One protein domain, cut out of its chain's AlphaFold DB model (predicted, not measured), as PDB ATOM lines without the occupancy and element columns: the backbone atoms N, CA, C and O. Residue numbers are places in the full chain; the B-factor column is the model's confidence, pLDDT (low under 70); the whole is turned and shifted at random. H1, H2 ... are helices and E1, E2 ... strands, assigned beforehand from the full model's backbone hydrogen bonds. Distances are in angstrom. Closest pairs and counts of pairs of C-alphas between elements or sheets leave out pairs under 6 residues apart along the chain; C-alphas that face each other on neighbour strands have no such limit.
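AT A GLANCE: This is residues 10 to 157 of the 160 residues of an uncharacterized protein of Kurthia sp. 11kri321 (UniProt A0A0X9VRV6). One very long helix, H1, runs into a compact head, where its residues 46 to 62 pack on both sheets of a small sandwich; its residues 10 to 41 stick out alone as a handle. The printed part has 148 residues, with one named helix and then eight named strands, mixed in class. Each sheet is an antiparallel meander, each strand the neighbour of the one before: E1 E2 E3 E4 E5, then E6 E7 E8. The whole is extended, with a radius of gyration of the C-alphas of 24.2 A and spans of 94 by 32 by 24 A.

IN THESE COORDINATES: Find C-alpha 10 at (147.797, 176.167, 55.592); from there H1, residues 10 to 62, runs 77.3 A to C-alpha 62 at (224.490, 172.741, 46.470). Next come E1, residues 66 to 70, E2, 73 to 80, and E3, 83 to 93, which spans 28.7 A and bends by 55 degrees at residue 87. E4, 96 to 99, E5, 102 to 105, E6, 108 to 116, E7, 138 to 145, and E8, 150 to 155, follow; E8 ends at (219.935, 173.968, 39.258).

HOW THE PARTS SIT: In the first sheet, only just strongly twisted at 4.4 A off its plane, look for N 68 and O 75 at 2.9 A, N 76 and O 88 at 2.8 A, N 91 and O 98 at 3.0 A, and N 99 and O 102 at 2.8 A. In the second, N 112 and O 142, and N 141 and O 153, are each 2.8 A apart. The sheets' facing parts are 9.9 A centre to centre; the closest C-alphas of E4 and E6, Thr 96 and Ile 108, are 5.8 A apart. H1 is on both sheets, two layers with each: its closest C-alphas to E2 are Phe 61 and Phe 76, 6.4 A, and to E8 Leu 50 and Val 151, 6.4 A. Every O i to N i+4 pair in H1 is within hydrogen-bond range.

THE WHOLE: The C-alphas of Val 10 and Asn 82, the two farthest apart, are 94.6 A apart. The printed part has no cut. The link from E6 to E7 is long, and its residues 117 to 137 have pLDDT under 70.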
ATOM      1  N   VAL A  10     147.185 175.470  56.734       88.88
ATOM      2  CA  VAL A  10     147.797 176.167  55.592       88.88
ATOM      3  C   VAL A  10     149.074 176.906  55.999       88.88
ATOM      4  O   VAL A  10     150.051 176.900  55.256       88.88
ATOM      5  N   GLU A  11     149.093 177.504  57.188       86.50
ATOM      6  CA  GLU A  11     150.265 178.207  57.716       86.50
ATOM      7  C   GLU A  11     151.412 177.233  58.008       86.50
ATOM      8  O   GLU A  11     152.551 177.479  57.614       86.50
ATOM      9  N   VAL A  12     151.104 176.067  58.585       90.75
ATOM     10  CA  VAL A  12     152.091 174.995  58.798       90.75
ATOM     11  C   VAL A  12     152.629 174.463  57.465       90.75
ATOM     12  O   VAL A  12     153.837 174.271  57.320       90.75
ATOM     13  N   LEU A  13     151.763 174.280  56.461       90.62
ATOM     14  CA  LEU A  13     152.174 173.839  55.126       90.62
ATOM     15  C   LEU A  13     153.130 174.842  54.463       90.62
ATOM     16  O   LEU A  13     154.164 174.441  53.928       90.62
ATOM     17  N   ALA A  14     152.820 176.139  54.534       93.12
ATOM     18  CA  ALA A  14     153.671 177.190  53.984       93.12
ATOM     19  C   ALA A  14     155.065 177.196  54.636       93.12
ATOM     20  O   ALA A  14     156.075 177.281  53.936       93.12
ATOM     21  N   VAL A  15     155.136 177.027  55.961       94.06
ATOM     22  CA  VAL A  15     156.409 176.950  56.696       94.06
ATOM     23  C   VAL A  15     157.231 175.730  56.272       94.06
ATOM     24  O   VAL A  15     158.431 175.865  56.040       94.06
ATOM     25  N   ILE A  16     156.610 174.557  56.108       94.06
ATOM     26  CA  ILE A  16     157.306 173.336  55.661       94.06
ATOM     27  C   ILE A  16     157.905 173.525  54.263       94.06
ATOM     28  O   ILE A  16     159.056 173.152  54.033       94.06
ATOM     29  N   VAL A  17     157.157 174.133  53.339       95.69
ATOM     30  CA  VAL A  17     157.637 174.402  51.975       95.69
ATOM     31  C   VAL A  17     158.842 175.343  51.997       95.69
ATOM     32  O   VAL A  17     159.850 175.069  51.348       95.69
ATOM     33  N   ILE A  18     158.777 176.420  52.785       95.69
ATOM     34  CA  ILE A  18     159.890 177.368  52.923       95.69
ATOM     35  C   ILE A  18     161.118 176.676  53.529       95.69
ATOM     36  O   ILE A  18     162.224 176.823  53.008       95.69
ATOM     37  N   LEU A  19     160.936 175.877  54.585       95.69
ATOM     38  CA  LEU A  19     162.024 175.127  55.216       95.69
ATOM     39  C   LEU A  19     162.671 174.122  54.261       95.69
ATOM     40  O   LEU A  19     163.890 173.975  54.281       95.69
ATOM     41  N   ALA A  20     161.893 173.464  53.402       95.19
ATOM     42  CA  ALA A  20     162.429 172.538  52.410       95.19
ATOM     43  C   ALA A  20     163.318 173.256  51.379       95.19
ATOM     44  O   ALA A  20     164.411 172.779  51.066       95.19
ATOM     45  N   ILE A  21     162.889 174.427  50.895       96.19
ATOM     46  CA  ILE A  21     163.662 175.237  49.942       96.19
ATOM     47  C   ILE A  21     164.961 175.725  50.592       96.19
ATOM     48  O   ILE A  21     166.048 175.506  50.054       96.19
ATOM     49  N   VAL A  22     164.865 176.341  51.774       96.75
ATOM     50  CA  VAL A  22     166.032 176.864  52.503       96.75
ATOM     51  C   VAL A  22     166.986 175.731  52.885       96.75
ATOM     52  O   VAL A  22     168.192 175.839  52.671       96.75
ATOM     53  N   GLY A  23     166.454 174.616  53.387       96.19
ATOM     54  CA  GLY A  23     167.231 173.437  53.757       96.19
ATOM     55  C   GLY A  23     167.990 172.840  52.574       96.19
ATOM     56  O   GLY A  23     169.170 172.519  52.711       96.19
ATOM     57  N   SER A  24     167.364 172.759  51.397       93.62
ATOM     58  CA  SER A  24     168.023 172.273  50.179       93.62
ATOM     59  C   SER A  24     169.207 173.156  49.778       93.62
ATOM     60  O   SER A  24     170.296 172.649  49.504       93.62
ATOM     61  N   ILE A  25     169.033 174.481  49.808       95.25
ATOM     62  CA  ILE A  25     170.102 175.434  49.481       95.25
ATOM     63  C   ILE A  25     171.266 175.291  50.468       95.25
ATOM     64  O   ILE A  25     172.414 175.146  50.048       95.25
ATOM     65  N   LEU A  26     170.979 175.274  51.772       94.62
ATOM     66  CA  LEU A  26     172.004 175.132  52.810       94.62
ATOM     67  C   LEU A  26     172.767 173.808  52.689       94.62
ATOM     68  O   LEU A  26     173.991 173.787  52.815       94.62
ATOM     69  N   PHE A  27     172.067 172.713  52.391       94.00
ATOM     70  CA  PHE A  27     172.691 171.406  52.206       94.00
ATOM     71  C   PHE A  27     173.621 171.376  50.984       94.00
ATOM     72  O   PHE A  27     174.747 170.875  51.063       94.00
ATOM     73  N   ASN A  28     173.195 171.968  49.868       92.62
ATOM     74  CA  ASN A  28     174.013 172.075  48.658       92.62
ATOM     75  C   ASN A  28     175.265 172.938  48.885       92.62
ATOM     76  O   ASN A  28     176.360 172.585  48.444       92.62
ATOM     77  N   LEU A  29     175.138 174.046  49.619       92.19
ATOM     78  CA  LEU A  29     176.275 174.902  49.971       92.19
ATOM     79  C   LEU A  29     177.267 174.184  50.890       92.19
ATOM     80  O   LEU A  29     178.474 174.236  50.658       92.19
ATOM     81  N   LEU A  30     176.779 173.472  51.904       92.31
ATOM     82  CA  LEU A  30     177.639 172.743  52.830       92.31
ATOM     83  C   LEU A  30     178.401 171.612  52.127       92.31
ATOM     84  O   LEU A  30     179.601 171.432  52.341       92.31
ATOM     85  N   THR A  31     177.718 170.842  51.279       89.25
ATOM     86  CA  THR A  31     178.332 169.720  50.553       89.25
ATOM     87  C   THR A  31     179.352 170.191  49.517       89.25
ATOM     88  O   THR A  31     180.448 169.631  49.453       89.25
ATOM     89  N   SER A  32     179.044 171.247  48.759       89.06
ATOM     90  CA  SER A  32     179.982 171.844  47.798       89.06
ATOM     91  C   SER A  32     181.208 172.441  48.488       89.06
ATOM     92  O   SER A  32     182.330 172.118  48.101       89.06
ATOM     93  N   SER A  33     181.017 173.205  49.567       84.75
ATOM     94  CA  SER A  33     182.116 173.808  50.335       84.75
ATOM     95  C   SER A  33     183.046 172.750  50.931       84.75
ATOM     96  O   SER A  33     184.265 172.873  50.850       84.75
ATOM     97  N   ASN A  34     182.490 171.665  51.478       88.00
ATOM     98  CA  ASN A  34     183.288 170.569  52.029       88.00
ATOM     99  C   ASN A  34     184.084 169.816  50.958       88.00
ATOM    100  O   ASN A  34     185.220 169.412  51.208       88.00
ATOM    101  N   LYS A  35     183.495 169.599  49.777       88.50
ATOM    102  CA  LYS A  35     184.185 168.950  48.657       88.50
ATOM    103  C   LYS A  35     185.358 169.802  48.176       88.50
ATOM    104  O   LYS A  35     186.455 169.281  47.997       88.50
ATOM    105  N   GLU A  36     185.119 171.096  48.016       86.94
ATOM    106  CA  GLU A  36     186.115 172.060  47.562       86.94
ATOM    107  C   GLU A  36     187.265 172.192  48.569       86.94
ATOM    108  O   GLU A  36     188.432 172.064  48.206       86.94
ATOM    109  N   TYR A  37     186.942 172.319  49.859       87.31
ATOM    110  CA  TYR A  37     187.940 172.374  50.928       87.31
ATOM    111  C   TYR A  37     188.844 171.136  50.944       87.31
ATOM    112  O   TYR A  37     190.067 171.262  50.974       87.31
ATOM    113  N   LYS A  38     188.262 169.930  50.880       87.56
ATOM    114  CA  LYS A  38     189.048 168.687  50.842       87.56
ATOM    115  C   LYS A  38     189.973 168.643  49.628       87.56
ATOM    116  O   LYS A  38     191.153 168.353  49.786       87.56
ATOM    117  N   SER A  39     189.467 169.008  48.447       86.00
ATOM    118  CA  SER A  39     190.275 169.045  47.224       86.00
ATOM    119  C   SER A  39     191.452 170.016  47.340       86.00
ATOM    120  O   SER A  39     192.564 169.683  46.939       86.00
ATOM    121  N   GLN A  40     191.237 171.200  47.920       84.06
ATOM    122  CA  GLN A  40     192.299 172.190  48.110       84.06
ATOM    123  C   GLN A  40     193.352 171.732  49.120       84.06
ATOM    124  O   GLN A  40     194.548 171.941  48.901       84.06
ATOM    125  N   VAL A  41     192.929 171.093  50.212       90.00
ATOM    126  CA  VAL A  41     193.846 170.533  51.213       90.00
ATOM    127  C   VAL A  41     194.699 169.423  50.600       90.00
ATOM    128  O   VAL A  41     195.922 169.441  50.763       90.00
ATOM    129  N   ASP A  42     194.092 168.502  49.852       86.81
ATOM    130  CA  ASP A  42     194.808 167.407  49.193       86.81
ATOM    131  C   ASP A  42     195.802 167.941  48.152       86.81
ATOM    132  O   ASP A  42     196.970 167.545  48.128       86.81
ATOM    133  N   ASP A  43     195.381 168.899  47.326       86.19
ATOM    134  CA  ASP A  43     196.235 169.535  46.321       86.19
ATOM    135  C   ASP A  43     197.424 170.270  46.941       86.19
ATOM    136  O   ASP A  43     198.562 170.128  46.480       86.19
ATOM    137  N   THR A  44     197.174 171.021  48.012       89.31
ATOM    138  CA  THR A  44     198.210 171.770  48.728       89.31
ATOM    139  C   THR A  44     199.202 170.827  49.396       89.31
ATOM    140  O   THR A  44     200.411 171.036  49.308       89.31
ATOM    141  N   THR A  45     198.714 169.755  50.020       89.50
ATOM    142  CA  THR A  45     199.560 168.742  50.664       89.50
ATOM    143  C   THR A  45     200.473 168.076  49.637       89.50
ATOM    144  O   THR A  45     201.690 168.052  49.812       89.50
ATOM    145  N   ASN A  46     199.910 167.651  48.504       89.44
ATOM    146  CA  ASN A  46     200.657 167.061  47.395       89.44
ATOM    147  C   ASN A  46     201.759 167.992  46.855       89.44
ATOM    148  O   ASN A  46     202.892 167.562  46.634       89.44
ATOM    149  N   LEU A  47     201.448 169.274  46.639       90.06
ATOM    150  CA  LEU A  47     202.430 170.256  46.167       90.06
ATOM    151  C   LEU A  47     203.513 170.544  47.210       90.06
ATOM    152  O   LEU A  47     204.682 170.708  46.848       90.06
ATOM    153  N   ASN A  48     203.152 170.583  48.494       92.62
ATOM    154  CA  ASN A  48     204.096 170.791  49.588       92.62
ATOM    155  C   ASN A  48     205.079 169.628  49.720       92.62
ATOM    156  O   ASN A  48     206.277 169.871  49.862       92.62
ATOM    157  N   GLU A  49     204.606 168.385  49.611       91.56
ATOM    158  CA  GLU A  49     205.459 167.194  49.610       91.56
ATOM    159  C   GLU A  49     206.465 167.234  48.453       91.56
ATOM    160  O   GLU A  49     207.671 167.117  48.675       91.56
ATOM    161  N   LEU A  50     206.003 167.490  47.225       92.81
ATOM    162  CA  LEU A  50     206.887 167.618  46.060       92.81
ATOM    163  C   LEU A  50     207.893 168.766  46.219       92.81
ATOM    164  O   LEU A  50     209.077 168.619  45.910       92.81
ATOM    165  N   SER A  51     207.443 169.902  46.749       93.00
ATOM    166  CA  SER A  51     208.302 171.058  47.016       93.00
ATOM    167  C   SER A  51     209.354 170.758  48.081       93.00
ATOM    168  O   SER A  51     210.483 171.239  47.982       93.00
ATOM    169  N   PHE A  52     209.015 169.967  49.099       94.06
ATOM    170  CA  PHE A  52     209.955 169.534  50.127       94.06
ATOM    171  C   PHE A  52     211.046 168.636  49.539       94.06
ATOM    172  O   PHE A  52     212.230 168.927  49.720       94.06
ATOM    173  N   ILE A  53     210.658 167.633  48.742       93.31
ATOM    174  CA  ILE A  53     211.592 166.766  48.007       93.31
ATOM    175  C   ILE A  53     212.534 167.621  47.144       93.31
ATOM    176  O   ILE A  53     213.753 167.449  47.178       93.31
ATOM    177  N   MET A  54     211.988 168.601  46.419       92.31
ATOM    178  CA  MET A  54     212.776 169.482  45.558       92.31
ATOM    179  C   MET A  54     213.755 170.368  46.343       92.31
ATOM    180  O   MET A  54     214.900 170.568  45.924       92.31
ATOM    181  N   LYS A  55     213.336 170.892  47.502       94.06
ATOM    182  CA  LYS A  55     214.204 171.670  48.403       94.06
ATOM    183  C   LYS A  55     215.357 170.824  48.930       94.06
ATOM    184  O   LYS A  55     216.484 171.317  48.985       94.06
ATOM    185  N   GLU A  56     215.102 169.568  49.286       94.19
ATOM    186  CA  GLU A  56     216.157 168.648  49.709       94.19
ATOM    187  C   GLU A  56     217.146 168.349  48.588       94.19
ATOM    188  O   GLU A  56     218.347 168.513  48.791       94.19
ATOM    189  N   ILE A  57     216.661 168.000  47.393       92.38
ATOM    190  CA  ILE A  57     217.543 167.740  46.249       92.38
ATOM    191  C   ILE A  57     218.376 168.983  45.925       92.38
ATOM    192  O   ILE A  57     219.581 168.888  45.710       92.38
ATOM    193  N   THR A  58     217.770 170.171  45.973       91.88
ATOM    194  CA  THR A  58     218.489 171.438  45.789       91.88
ATOM    195  C   THR A  58     219.577 171.633  46.847       91.88
ATOM    196  O   THR A  58     220.680 172.089  46.536       91.88
ATOM    197  N   ARG A  59     219.290 171.301  48.111       92.69
ATOM    198  CA  ARG A  59     220.261 171.382  49.210       92.69
ATOM    199  C   ARG A  59     221.426 170.418  49.000       92.69
ATOM    200  O   ARG A  59     222.566 170.815  49.237       92.69
ATOM    201  N   ASP A  60     221.152 169.193  48.569       92.31
ATOM    202  CA  ASP A  60     222.179 168.178  48.341       92.31
ATOM    203  C   ASP A  60     223.015 168.522  47.099       92.31
ATOM    204  O   ASP A  60     224.247 168.541  47.171       92.31
ATOM    205  N   PHE A  61     222.377 168.984  46.021       90.06
ATOM    206  CA  PHE A  61     223.051 169.527  44.842       90.06
ATOM    207  C   PHE A  61     223.999 170.688  45.184       90.06
ATOM    208  O   PHE A  61     225.129 170.728  44.710       90.06
ATOM    209  N   ARG A  62     223.616 171.614  46.074       88.19
ATOM    210  CA  ARG A  62     224.490 172.741  46.470       88.19
ATOM    211  C   ARG A  62     225.789 172.319  47.161       88.19
ATOM    212  O   ARG A  62     226.742 173.093  47.168       88.19
ATOM    213  N   LYS A  63     225.831 171.130  47.762       89.25
ATOM    214  CA  LYS A  63     227.040 170.567  48.390       89.25
ATOM    215  C   LYS A  63     227.892 169.768  47.401       89.25
ATOM    216  O   LYS A  63     228.974 169.305  47.751       89.25
ATOM    217  N   THR A  64     227.383 169.577  46.194       88.00
ATOM    218  CA  THR A  64     227.908 168.644  45.212       88.00
ATOM    219  C   THR A  64     228.963 169.304  44.338       88.00
ATOM    220  O   THR A  64     228.880 170.487  44.012       88.00
ATOM    221  N   LYS A  65     229.972 168.522  43.956       86.12
ATOM    222  CA  LYS A  65     230.989 168.901  42.965       86.12
ATOM    223  C   LYS A  65     230.941 168.021  41.723       86.12
ATOM    224  O   LYS A  65     231.387 168.449  40.666       86.12
ATOM    225  N   ILE A  66     230.412 166.809  41.859       85.31
ATOM    226  CA  ILE A  66     230.285 165.820  40.793       85.31
ATOM    227  C   ILE A  66     228.864 165.276  40.843       85.31
ATOM    228  O   ILE A  66     228.410 164.823  41.896       85.31
ATOM    229  N   VAL A  67     228.171 165.297  39.712       86.88
ATOM    230  CA  VAL A  67     226.857 164.671  39.585       86.88
ATOM    231  C   VAL A  67     226.987 163.519  38.612       86.88
ATOM    232  O   VAL A  67     227.516 163.687  37.516       86.88
ATOM    233  N   ASP A  68     226.499 162.358  39.012       86.81
ATOM    234  CA  ASP A  68     226.383 161.204  38.139       86.81
ATOM    235  C   ASP A  68     224.900 160.912  37.911       86.81
ATOM    236  O   ASP A  68     224.129 160.774  38.863       86.81
ATOM    237  N   ILE A  69     224.487 160.897  36.647       84.38
ATOM    238  CA  ILE A  69     223.107 160.635  36.244       84.38
ATOM    239  C   ILE A  69     223.133 159.313  35.494       84.38
ATOM    240  O   ILE A  69     223.720 159.210  34.417       84.38
ATOM    241  N   GLN A  70     222.482 158.310  36.065       79.12
ATOM    242  CA  GLN A  70     222.326 156.981  35.480       79.12
ATOM    243  C   GLN A  70     220.832 156.665  35.444       79.12
ATOM    244  O   GLN A  70     220.082 157.215  36.234       79.12
ATOM    245  N   ASN A  71     220.354 155.843  34.512       71.31
ATOM    246  CA  ASN A  71     218.916 155.626  34.281       71.31
ATOM    247  C   ASN A  71     218.059 155.594  35.569       71.31
ATOM    248  O   ASN A  71     218.186 154.688  36.387       71.31
ATOM    249  N   ASN A  72     217.166 156.584  35.718       73.81
ATOM    250  CA  ASN A  72     216.246 156.750  36.856       73.81
ATOM    251  C   ASN A  72     216.906 156.962  38.241       73.81
ATOM    252  O   ASN A  72     216.236 156.872  39.276       73.81
ATOM    253  N   GLN A  73     218.206 157.260  38.256       86.94
ATOM    254  CA  GLN A  73     219.030 157.506  39.429       86.94
ATOM    255  C   GLN A  73     219.890 158.770  39.254       86.94
ATOM    256  O   GLN A  73     220.487 159.019  38.210       86.94
ATOM    257  N   VAL A  74     220.016 159.562  40.315       89.81
ATOM    258  CA  VAL A  74     221.032 160.618  40.400       89.81
ATOM    259  C   VAL A  74     221.862 160.433  41.658       89.81
ATOM    260  O   VAL A  74     221.326 160.244  42.752       89.81
ATOM    261  N   VAL A  75     223.179 160.492  41.495       91.56
ATOM    262  CA  VAL A  75     224.154 160.413  42.577       91.56
ATOM    263  C   VAL A  75     224.886 161.742  42.671       91.56
ATOM    264  O   VAL A  75     225.559 162.192  41.743       91.56
ATOM    265  N   PHE A  76     224.764 162.368  43.829       91.06
ATOM    266  CA  PHE A  76     225.431 163.605  44.183       91.06
ATOM    267  C   PHE A  76     226.695 163.284  44.975       91.06
ATOM    268  O   PHE A  76     226.621 162.666  46.038       91.06
ATOM    269  N   LYS A  77     227.860 163.696  44.468       90.69
ATOM    270  CA  LYS A  77     229.166 163.443  45.081       90.69
ATOM    271  C   LYS A  77     229.977 164.722  45.288       90.69
ATOM    272  O   LYS A  77     229.875 165.703  44.550       90.69
ATOM    273  N   THR A  78     230.854 164.699  46.277       89.38
ATOM    274  CA  THR A  78     231.881 165.727  46.483       89.38
ATOM    275  C   THR A  78     233.267 165.095  46.536       89.38
ATOM    276  O   THR A  78     233.384 163.873  46.612       89.38
ATOM    277  N   LYS A  79     234.316 165.918  46.476       87.38
ATOM    278  CA  LYS A  79     235.697 165.482  46.698       87.38
ATOM    279  C   LYS A  79     236.128 165.880  48.106       87.38
ATOM    280  O   LYS A  79     236.108 167.062  48.438       87.38
ATOM    281  N   GLU A  80     236.532 164.903  48.907       86.50
ATOM    282  CA  GLU A  80     237.109 165.083  50.241       86.50
ATOM    283  C   GLU A  80     238.433 164.302  50.269       86.50
ATOM    284  O   GLU A  80     238.452 163.119  49.950       86.50
ATOM    285  N   ASN A  81     239.562 164.960  50.561       85.06
ATOM    286  CA  ASN A  81     240.903 164.340  50.566       85.06
ATOM    287  C   ASN A  81     241.274 163.586  49.269       85.06
ATOM    288  O   ASN A  81     241.821 162.488  49.313       85.06
ATOM    289  N   ASN A  82     240.957 164.161  48.102       83.94
ATOM    290  CA  ASN A  82     241.115 163.529  46.779       83.94
ATOM    291  C   ASN A  82     240.300 162.236  46.562       83.94
ATOM    292  O   ASN A  82     240.468 161.589  45.531       83.94
ATOM    293  N   GLN A  83     239.381 161.894  47.468       86.00
ATOM    294  CA  GLN A  83     238.450 160.775  47.324       86.00
ATOM    295  C   GLN A  83     237.030 161.279  47.050       86.00
ATOM    296  O   GLN A  83     236.609 162.328  47.547       86.00
ATOM    297  N   GLU A  84     236.279 160.538  46.236       89.44
ATOM    298  CA  GLU A  84     234.863 160.823  46.008       89.44
ATOM    299  C   GLU A  84     234.023 160.355  47.197       89.44
ATOM    300  O   GLU A  84     234.066 159.190  47.585       89.44
ATOM    301  N   LYS A  85     233.202 161.256  47.734       91.38
ATOM    302  CA  LYS A  85     232.235 160.962  48.790       91.38
ATOM    303  C   LYS A  85     230.822 161.201  48.288       91.38
ATOM    304  O   LYS A  85     230.505 162.293  47.814       91.38
ATOM    305  N   VAL A  86     229.965 160.193  48.426       92.25
ATOM    306  CA  VAL A  86     228.537 160.295  48.097       92.25
ATOM    307  C   VAL A  86     227.829 161.133  49.162       92.25
ATOM    308  O   VAL A  86     227.926 160.855  50.354       92.25
ATOM    309  N   ILE A  87     227.122 162.172  48.723       92.69
ATOM    310  CA  ILE A  87     226.264 163.022  49.559       92.69
ATOM    311  C   ILE A  87     224.856 162.442  49.599       92.69
ATOM    312  O   ILE A  87     224.270 162.300  50.672       92.69
ATOM    313  N   ALA A  88     224.308 162.135  48.423       93.75
ATOM    314  CA  ALA A  88     222.973 161.584  48.295       93.75
ATOM    315  C   ALA A  88     222.813 160.801  46.989       93.75
ATOM    316  O   ALA A  88     223.325 161.208  45.947       93.75
ATOM    317  N   THR A  89     222.045 159.720  47.050       94.19
ATOM    318  CA  THR A  89     221.592 158.941  45.897       94.19
ATOM    319  C   THR A  89     220.076 158.951  45.871       94.19
ATOM    320  O   THR A  89     219.446 158.499  46.825       94.19
ATOM    321  N   TYR A  90     219.488 159.430  44.782       94.06
ATOM    322  CA  TYR A  90     218.051 159.372  44.548       94.06
ATOM    323  C   TYR A  90     217.770 158.362  43.452       94.06
ATOM    324  O   TYR A  90     218.323 158.492  42.366       94.06
ATOM    325  N   THR A  91     216.908 157.389  43.725       93.12
ATOM    326  CA  THR A  91     216.545 156.337  42.770       93.12
ATOM    327  C   THR A  91     215.037 156.196  42.740       93.12
ATOM    328  O   THR A  91     214.420 156.083  43.799       93.12
ATOM    329  N   LYS A  92     214.442 156.157  41.549       91.50
ATOM    330  CA  LYS A  92     213.030 155.802  41.397       91.50
ATOM    331  C   LYS A  92     212.882 154.334  40.995       91.50
ATOM    332  O   LYS A  92     213.457 153.898  39.999       91.50
ATOM    333  N   THR A  93     212.033 153.613  41.720       92.06
ATOM    334  CA  THR A  93     211.647 152.225  41.440       92.06
ATOM    335  C   THR A  93     210.131 152.103  41.563       92.06
ATOM    336  O   THR A  93     209.576 152.292  42.645       92.06
ATOM    337  N   GLY A  94     209.441 151.819  40.453       90.50
ATOM    338  CA  GLY A  94     207.974 151.900  40.411       90.50
ATOM    339  C   GLY A  94     207.505 153.310  40.774       90.50
ATOM    340  O   GLY A  94     208.046 154.277  40.232       90.50
ATOM    341  N   ASP A  95     206.573 153.424  41.721       92.19
ATOM    342  CA  ASP A  95     206.083 154.711  42.241       92.19
ATOM    343  C   ASP A  95     206.879 155.237  43.449       92.19
ATOM    344  O   ASP A  95     206.565 156.286  44.014       92.19
ATOM    345  N   THR A  96     207.929 154.523  43.862       93.94
ATOM    346  CA  THR A  96     208.740 154.905  45.021       93.94
ATOM    347  C   THR A  96     210.003 155.636  44.595       93.94
ATOM    348  O   THR A  96     210.813 155.114  43.831       93.94
ATOM    349  N   LEU A  97     210.197 156.837  45.132       93.94
ATOM    350  CA  LEU A  97     211.477 157.529  45.167       93.94
ATOM    351  C   LEU A  97     212.188 157.158  46.471       93.94
ATOM    352  O   LEU A  97     211.660 157.396  47.558       93.94
ATOM    353  N   SER A  98     213.389 156.609  46.364       95.38
ATOM    354  CA  SER A  98     214.257 156.284  47.493       95.38
ATOM    355  C   SER A  98     215.420 157.265  47.575       95.38
ATOM    356  O   SER A  98     215.982 157.652  46.549       95.38
ATOM    357  N   LYS A  99     215.813 157.623  48.800       95.19
ATOM    358  CA  LYS A  99     217.006 158.417  49.107       95.19
ATOM    359  C   LYS A  99     217.987 157.543  49.884       95.19
ATOM    360  O   LYS A  99     217.645 157.008  50.932       95.19
ATOM    361  N   ASN A 100     219.205 157.391  49.371       94.75
ATOM    362  CA  ASN A 100     220.267 156.573  49.969       94.75
ATOM    363  C   ASN A 100     219.842 155.119  50.242       94.75
ATOM    364  O   ASN A 100     220.240 154.526  51.237       94.75
ATOM    365  N   GLY A 101     219.003 154.556  49.368       91.62
ATOM    366  CA  GLY A 101     218.476 153.193  49.497       91.62
ATOM    367  C   GLY A 101     217.207 153.068  50.348       91.62
ATOM    368  O   GLY A 101     216.477 152.096  50.179       91.62
ATOM    369  N   SER A 102     216.878 154.059  51.179       94.38
ATOM    370  CA  SER A 102     215.647 154.060  51.977       94.38
ATOM    371  C   SER A 102     214.479 154.683  51.205       94.38
ATOM    372  O   SER A 102     214.671 155.731  50.579       94.38
ATOM    373  N   PRO A 103     213.265 154.098  51.258       93.56
ATOM    374  CA  PRO A 103     212.069 154.721  50.701       93.56
ATOM    375  C   PRO A 103     211.875 156.128  51.269       93.56
ATOM    376  O   PRO A 103     211.907 156.322  52.483       93.56
ATOM    377  N   TYR A 104     211.698 157.108  50.387       92.25
ATOM    378  CA  TYR A 104     211.551 158.516  50.754       92.25
ATOM    379  C   TYR A 104     210.151 159.047  50.425       92.25
ATOM    380  O   TYR A 104     209.568 159.766  51.228       92.25
ATOM    381  N   GLN A 105     209.577 158.648  49.285       91.44
ATOM    382  CA  GLN A 105     208.186 158.930  48.913       91.44
ATOM    383  C   GLN A 105     207.651 157.804  48.019       91.44
ATOM    384  O   GLN A 105     208.383 157.322  47.165       91.44
ATOM    385  N   THR A 106     206.390 157.396  48.182       92.25
ATOM    386  CA  THR A 106     205.791 156.226  47.501       92.25
ATOM    387  C   THR A 106     204.751 156.574  46.438       92.25
ATOM    388  O   THR A 106     204.200 155.683  45.797       92.25
ATOM    389  N   LYS A 107     204.465 157.866  46.244       92.81
ATOM    390  CA  LYS A 107     203.475 158.370  45.280       92.81
ATOM    391  C   LYS A 107     204.111 159.167  44.138       92.81
ATOM    392  O   LYS A 107     203.548 160.168  43.706       92.81
ATOM    393  N   ILE A 108     205.286 158.766  43.656       92.25
ATOM    394  CA  ILE A 108     206.016 159.456  42.582       92.25
ATOM    395  C   ILE A 108     205.801 158.746  41.248       92.25
ATOM    396  O   ILE A 108     206.390 157.705  40.985       92.25
ATOM    397  N   ARG A 109     205.024 159.365  40.357       90.81
ATOM    398  CA  ARG A 109     204.781 158.868  38.998       90.81
ATOM    399  C   ARG A 109     206.014 159.026  38.117       90.81
ATOM    400  O   ARG A 109     206.397 158.084  37.421       90.81
ATOM    401  N   SER A 110     206.672 160.186  38.166       88.31
ATOM    402  CA  SER A 110     207.870 160.472  37.369       88.31
ATOM    403  C   SER A 110     208.936 161.196  38.196       88.31
ATOM    404  O   SER A 110     208.636 162.042  39.035       88.31
ATOM    405  N   PHE A 111     210.196 160.810  37.987       89.25
ATOM    406  CA  PHE A 111     211.375 161.465  38.548       89.25
ATOM    407  C   PHE A 111     212.399 161.578  37.431       89.25
ATOM    408  O   PHE A 111     212.804 160.571  36.854       89.25
ATOM    409  N   CYS A 112     212.775 162.802  37.098       84.75
ATOM    410  CA  CYS A 112     213.528 163.092  35.897       84.75
ATOM    411  C   CYS A 112     214.642 164.068  36.209       84.75
ATOM    412  O   CYS A 112     214.406 165.119  36.803       84.75
ATOM    413  N   VAL A 113     215.851 163.698  35.801       84.25
ATOM    414  CA  VAL A 113     217.064 164.473  36.025       84.25
ATOM    415  C   VAL A 113     217.845 164.483  34.720       84.25
ATOM    416  O   VAL A 113     218.166 163.424  34.185       84.25
ATOM    417  N   GLN A 114     218.120 165.671  34.184       81.25
ATOM    418  CA  GLN A 114     218.833 165.850  32.917       81.25
ATOM    419  C   GLN A 114     219.914 166.915  33.077       81.25
ATOM    420  O   GLN A 114     219.680 167.948  33.697       81.25
ATOM    421  N   SER A 115     221.096 166.691  32.501       79.19
ATOM    422  CA  SER A 115     222.094 167.757  32.374       79.19
ATOM    423  C   SER A 115     221.626 168.769  31.324       79.19
ATOM    424  O   SER A 115     221.177 168.371  30.251       79.19
ATOM    425  N   THR A 116     221.715 170.068  31.617       73.31
ATOM    426  CA  THR A 116     221.325 171.135  30.685       73.31
ATOM    427  C   THR A 116     222.364 172.252  30.624       73.31
ATOM    428  O   THR A 116     222.955 172.631  31.634       73.31
ATOM    429  N   LYS A 117     222.571 172.801  29.424       65.75
ATOM    430  CA  LYS A 117     223.402 173.991  29.176       65.75
ATOM    431  C   LYS A 117     222.599 175.295  29.197       65.75
ATOM    432  O   LYS A 117     223.190 176.357  29.345       65.75
ATOM    433  N   GLU A 118     221.274 175.221  29.067       57.03
ATOM    434  CA  GLU A 118     220.392 176.388  28.962       57.03
ATOM    435  C   GLU A 118     219.197 176.281  29.925       57.03
ATOM    436  O   GLU A 118     218.630 175.194  30.105       57.03
ATOM    437  N   PRO A 119     218.752 177.402  30.521       48.94
ATOM    438  CA  PRO A 119     217.463 177.459  31.186       48.94
ATOM    439  C   PRO A 119     216.398 177.457  30.092       48.94
ATOM    440  O   PRO A 119     216.353 178.389  29.301       48.94
ATOM    441  N   SER A 120     215.503 176.469  30.077       50.19
ATOM    442  CA  SER A 120     214.259 176.469  29.280       50.19
ATOM    443  C   SER A 120     214.275 175.867  27.864       50.19
ATOM    444  O   SER A 120     213.875 176.490  26.885       50.19
ATOM    445  N   LYS A 121     214.482 174.553  27.760       46.97
ATOM    446  CA  LYS A 121     213.628 173.789  26.835       46.97
ATOM    447  C   LYS A 121     212.920 172.691  27.608       46.97
ATOM    448  O   LYS A 121     213.561 171.815  28.169       46.97
ATOM    449  N   ARG A 122     211.584 172.782  27.666       46.69
ATOM    450  CA  ARG A 122     210.711 171.672  28.061       46.69
ATOM    451  C   ARG A 122     211.021 170.508  27.124       46.69
ATOM    452  O   ARG A 122     210.523 170.487  26.002       46.69
ATOM    453  N   THR A 123     211.843 169.564  27.554       48.59
ATOM    454  CA  THR A 123     211.958 168.268  26.893       48.59
ATOM    455  C   THR A 123     210.844 167.372  27.441       48.59
ATOM    456  O   THR A 123     210.802 167.146  28.651       48.59
ATOM    457  N   PRO A 124     209.891 166.913  26.603       48.53
ATOM    458  CA  PRO A 124     208.748 166.121  27.062       48.53
ATOM    459  C   PRO A 124     209.130 164.732  27.571       48.53
ATOM    460  O   PRO A 124     208.373 164.159  28.344       48.53
ATOM    461  N   ASP A 125     210.295 164.213  27.177       50.59
ATOM    462  CA  ASP A 125     210.673 162.836  27.463       50.59
ATOM    463  C   ASP A 125     211.940 162.731  28.301       50.59
ATOM    464  O   ASP A 125     213.033 163.186  27.953       50.59
ATOM    465  N   CYS A 126     211.771 162.058  29.429       56.16
ATOM    466  CA  CYS A 126     212.818 161.650  30.344       56.16
ATOM    467  C   CYS A 126     213.501 160.384  29.824       56.16
ATOM    468  O   CYS A 126     213.488 159.347  30.479       56.16
ATOM    469  N   LEU A 127     214.083 160.457  28.629       43.09
ATOM    470  CA  LEU A 127     214.858 159.367  28.053       43.09
ATOM    471  C   LEU A 127     216.347 159.641  28.261       43.09
ATOM    472  O   LEU A 127     216.982 160.383  27.521       43.09
ATOM    473  N   SER A 128     216.854 159.048  29.345       45.69
ATOM    474  CA  SER A 128     218.202 158.482  29.476       45.69
ATOM    475  C   SER A 128     219.297 159.126  28.620       45.69
ATOM    476  O   SER A 128     219.628 158.638  27.541       45.69
ATOM    477  N   THR A 129     219.962 160.144  29.154       38.81
ATOM    478  CA  THR A 129     221.338 160.432  28.740       38.81
ATOM    479  C   THR A 129     222.220 160.395  29.972       38.81
ATOM    480  O   THR A 129     222.192 161.322  30.783       38.81
ATOM    481  N   SER A 130     222.985 159.309  30.122       43.69
ATOM    482  CA  SER A 130     224.060 159.248  31.105       43.69
ATOM    483  C   SER A 130     225.117 160.263  30.702       43.69
ATOM    484  O   SER A 130     225.816 160.089  29.700       43.69
ATOM    485  N   LYS A 131     225.214 161.358  31.445       50.22
ATOM    486  CA  LYS A 131     226.291 162.316  31.256       50.22
ATOM    487  C   LYS A 131     226.625 162.936  32.597       50.22
ATOM    488  O   LYS A 131     225.758 163.523  33.238       50.22
ATOM    489  N   THR A 132     227.882 162.803  33.006       46.84
ATOM    490  CA  THR A 132     228.461 163.610  34.078       46.84
ATOM    491  C   THR A 132     228.393 165.071  33.625       46.84
ATOM    492  O   THR A 132     229.028 165.397  32.618       46.84
ATOM    493  N   PRO A 133     227.617 165.949  34.285       51.06
ATOM    494  CA  PRO A 133     227.599 167.360  33.939       51.06
ATOM    495  C   PRO A 133     229.007 167.922  34.133       51.06
ATOM    496  O   PRO A 133     229.608 167.777  35.203       51.06
ATOM    497  N   SER A 134     229.552 168.535  33.089       49.16
ATOM    498  CA  SER A 134     230.774 169.330  33.191       49.16
ATOM    499  C   SER A 134     230.532 170.546  34.096       49.16
ATOM    500  O   SER A 134     229.395 170.959  34.309       49.16
ATOM    501  N   ALA A 135     231.593 171.146  34.640       49.25
ATOM    502  CA  ALA A 135     231.517 172.208  35.653       49.25
ATOM    503  C   ALA A 135     230.705 173.471  35.257       49.25
ATOM    504  O   ALA A 135     230.436 174.306  36.118       49.25
ATOM    505  N   GLN A 136     230.309 173.607  33.983       50.31
ATOM    506  CA  GLN A 136     229.512 174.711  33.428       50.31
ATOM    507  C   GLN A 136     228.064 174.307  33.070       50.31
ATOM    508  O   GLN A 136     227.295 175.138  32.594       50.31
ATOM    509  N   GLU A 137     227.677 173.046  33.282       68.69
ATOM    510  CA  GLU A 137     226.347 172.509  32.977       68.69
ATOM    511  C   GLU A 137     225.466 172.478  34.241       68.69
ATOM    512  O   GLU A 137     225.888 172.070  35.326       68.69
ATOM    513  N   GLY A 138     224.222 172.937  34.106       76.25
ATOM    514  CA  GLY A 138     223.188 172.801  35.124       76.25
ATOM    515  C   GLY A 138     222.495 171.439  35.068       76.25
ATOM    516  O   GLY A 138     222.790 170.584  34.231       76.25
ATOM    517  N   ILE A 139     221.533 171.245  35.962       82.88
ATOM    518  CA  ILE A 139     220.680 170.067  36.034       82.88
ATOM    519  C   ILE A 139     219.230 170.518  36.027       82.88
ATOM    520  O   ILE A 139     218.801 171.264  36.906       82.88
ATOM    521  N   TYR A 140     218.470 170.037  35.059       85.38
ATOM    522  CA  TYR A 140     217.023 170.111  35.061       85.38
ATOM    523  C   TYR A 140     216.454 168.956  35.889       85.38
ATOM    524  O   TYR A 140     216.828 167.800  35.685       85.38
ATOM    525  N   LEU A 141     215.554 169.275  36.817       86.94
ATOM    526  CA  LEU A 141     214.821 168.307  37.620       86.94
ATOM    527  C   LEU A 141     213.323 168.488  37.440       86.94
ATOM    528  O   LEU A 141     212.807 169.601  37.526       86.94
ATOM    529  N   ASN A 142     212.625 167.373  37.274       88.88
ATOM    530  CA  ASN A 142     211.176 167.315  37.219       88.88
ATOM    531  C   ASN A 142     210.673 166.127  38.046       88.88
ATOM    532  O   ASN A 142     211.179 165.010  37.912       88.88
ATOM    533  N   ILE A 143     209.689 166.382  38.907       90.25
ATOM    534  CA  ILE A 143     209.042 165.373  39.741       90.25
ATOM    535  C   ILE A 143     207.532 165.517  39.601       90.25
ATOM    536  O   ILE A 143     206.986 166.606  39.783       90.25
ATOM    537  N   GLU A 144     206.863 164.403  39.328       90.81
ATOM    538  CA  GLU A 144     205.409 164.318  39.244       90.81
ATOM    539  C   GLU A 144     204.892 163.228  40.175       90.81
ATOM    540  O   GLU A 144     205.453 162.129  40.238       90.81
ATOM    541  N   ASN A 145     203.803 163.510  40.885       91.25
ATOM    542  CA  ASN A 145     203.152 162.519  41.729       91.25
ATOM    543  C   ASN A 145     202.075 161.719  40.972       91.25
ATOM    544  O   ASN A 145     201.692 162.021  39.840       91.25
ATOM    545  N   THR A 146     201.545 160.677  41.608       88.69
ATOM    546  CA  THR A 146     200.451 159.869  41.043       88.69
ATOM    547  C   THR A 146     199.150 160.657  40.859       88.69
ATOM    548  O   THR A 146     198.345 160.277  40.011       88.69
ATOM    549  N   ASN A 147     198.989 161.798  41.537       87.44
ATOM    550  CA  ASN A 147     197.855 162.720  41.396       87.44
ATOM    551  C   ASN A 147     198.025 163.745  40.249       87.44
ATOM    552  O   ASN A 147     197.188 164.630  40.093       87.44
ATOM    553  N   GLY A 148     199.106 163.664  39.459       85.06
ATOM    554  CA  GLY A 148     199.363 164.551  38.316       85.06
ATOM    555  C   GLY A 148     199.864 165.953  38.688       85.06
ATOM    556  O   GLY A 148     199.960 166.827  37.828       85.06
ATOM    557  N   LYS A 149     200.192 166.198  39.962       89.06
ATOM    558  CA  LYS A 149     200.879 167.423  40.389       89.06
ATOM    559  C   LYS A 149     202.359 167.305  40.059       89.06
ATOM    560  O   LYS A 149     202.963 166.252  40.258       89.06
ATOM    561  N   ARG A 150     202.941 168.408  39.592       89.00
ATOM    562  CA  ARG A 150     204.306 168.470  39.070       89.00
ATOM    563  C   ARG A 150     205.061 169.659  39.647       89.00
ATOM    564  O   ARG A 150     204.507 170.752  39.737       89.00
ATOM    565  N   VAL A 151     206.331 169.449  39.984       90.38
ATOM    566  CA  VAL A 151     207.282 170.503  40.355       90.38
ATOM    567  C   VAL A 151     208.552 170.318  39.534       90.38
ATOM    568  O   VAL A 151     209.110 169.223  39.472       90.38
ATOM    569  N   GLU A 152     209.022 171.400  38.922       89.56
ATOM    570  CA  GLU A 152     210.236 171.409  38.110       89.56
ATOM    571  C   GLU A 152     211.161 172.562  38.497       89.56
ATOM    572  O   GLU A 152     210.717 173.608  38.969       89.56
ATOM    573  N   THR A 153     212.463 172.363  38.326       87.62
ATOM    574  CA  THR A 153     213.475 173.394  38.563       87.62
ATOM    575  C   THR A 153     214.722 173.123  37.733       87.62
ATOM    576  O   THR A 153     214.963 172.001  37.296       87.62
ATOM    577  N   THR A 154     215.540 174.152  37.529       86.12
ATOM    578  CA  THR A 154     216.885 174.000  36.967       86.12
ATOM    579  C   THR A 154     217.902 174.511  37.973       86.12
ATOM    580  O   THR A 154     217.795 175.636  38.462       86.12
ATOM    581  N   LEU A 155     218.880 173.676  38.302       84.38
ATOM    582  CA  LEU A 155     219.935 173.968  39.258       84.38
ATOM    583  C   LEU A 155     221.255 174.174  38.520       84.38
ATOM    584  O   LEU A 155     221.593 173.391  37.645       84.38
ATOM    585  N   TYR A 156     222.029 175.186  38.894       81.81
ATOM    586  CA  TYR A 156     223.338 175.453  38.294       81.81
ATOM    587  C   TYR A 156     224.436 175.317  39.333       81.81
ATOM    588  O   TYR A 156     224.278 175.769  40.473       81.81
ATOM    589  N   SER A 157     225.549 174.698  38.941       72.44
ATOM    590  CA  SER A 157     226.740 174.661  39.783       72.44
ATOM    591  C   SER A 157     227.230 176.092  39.998       72.44
ATOM    592  O   SER A 157     227.257 176.893  39.062       72.44
TER     593      SER A 157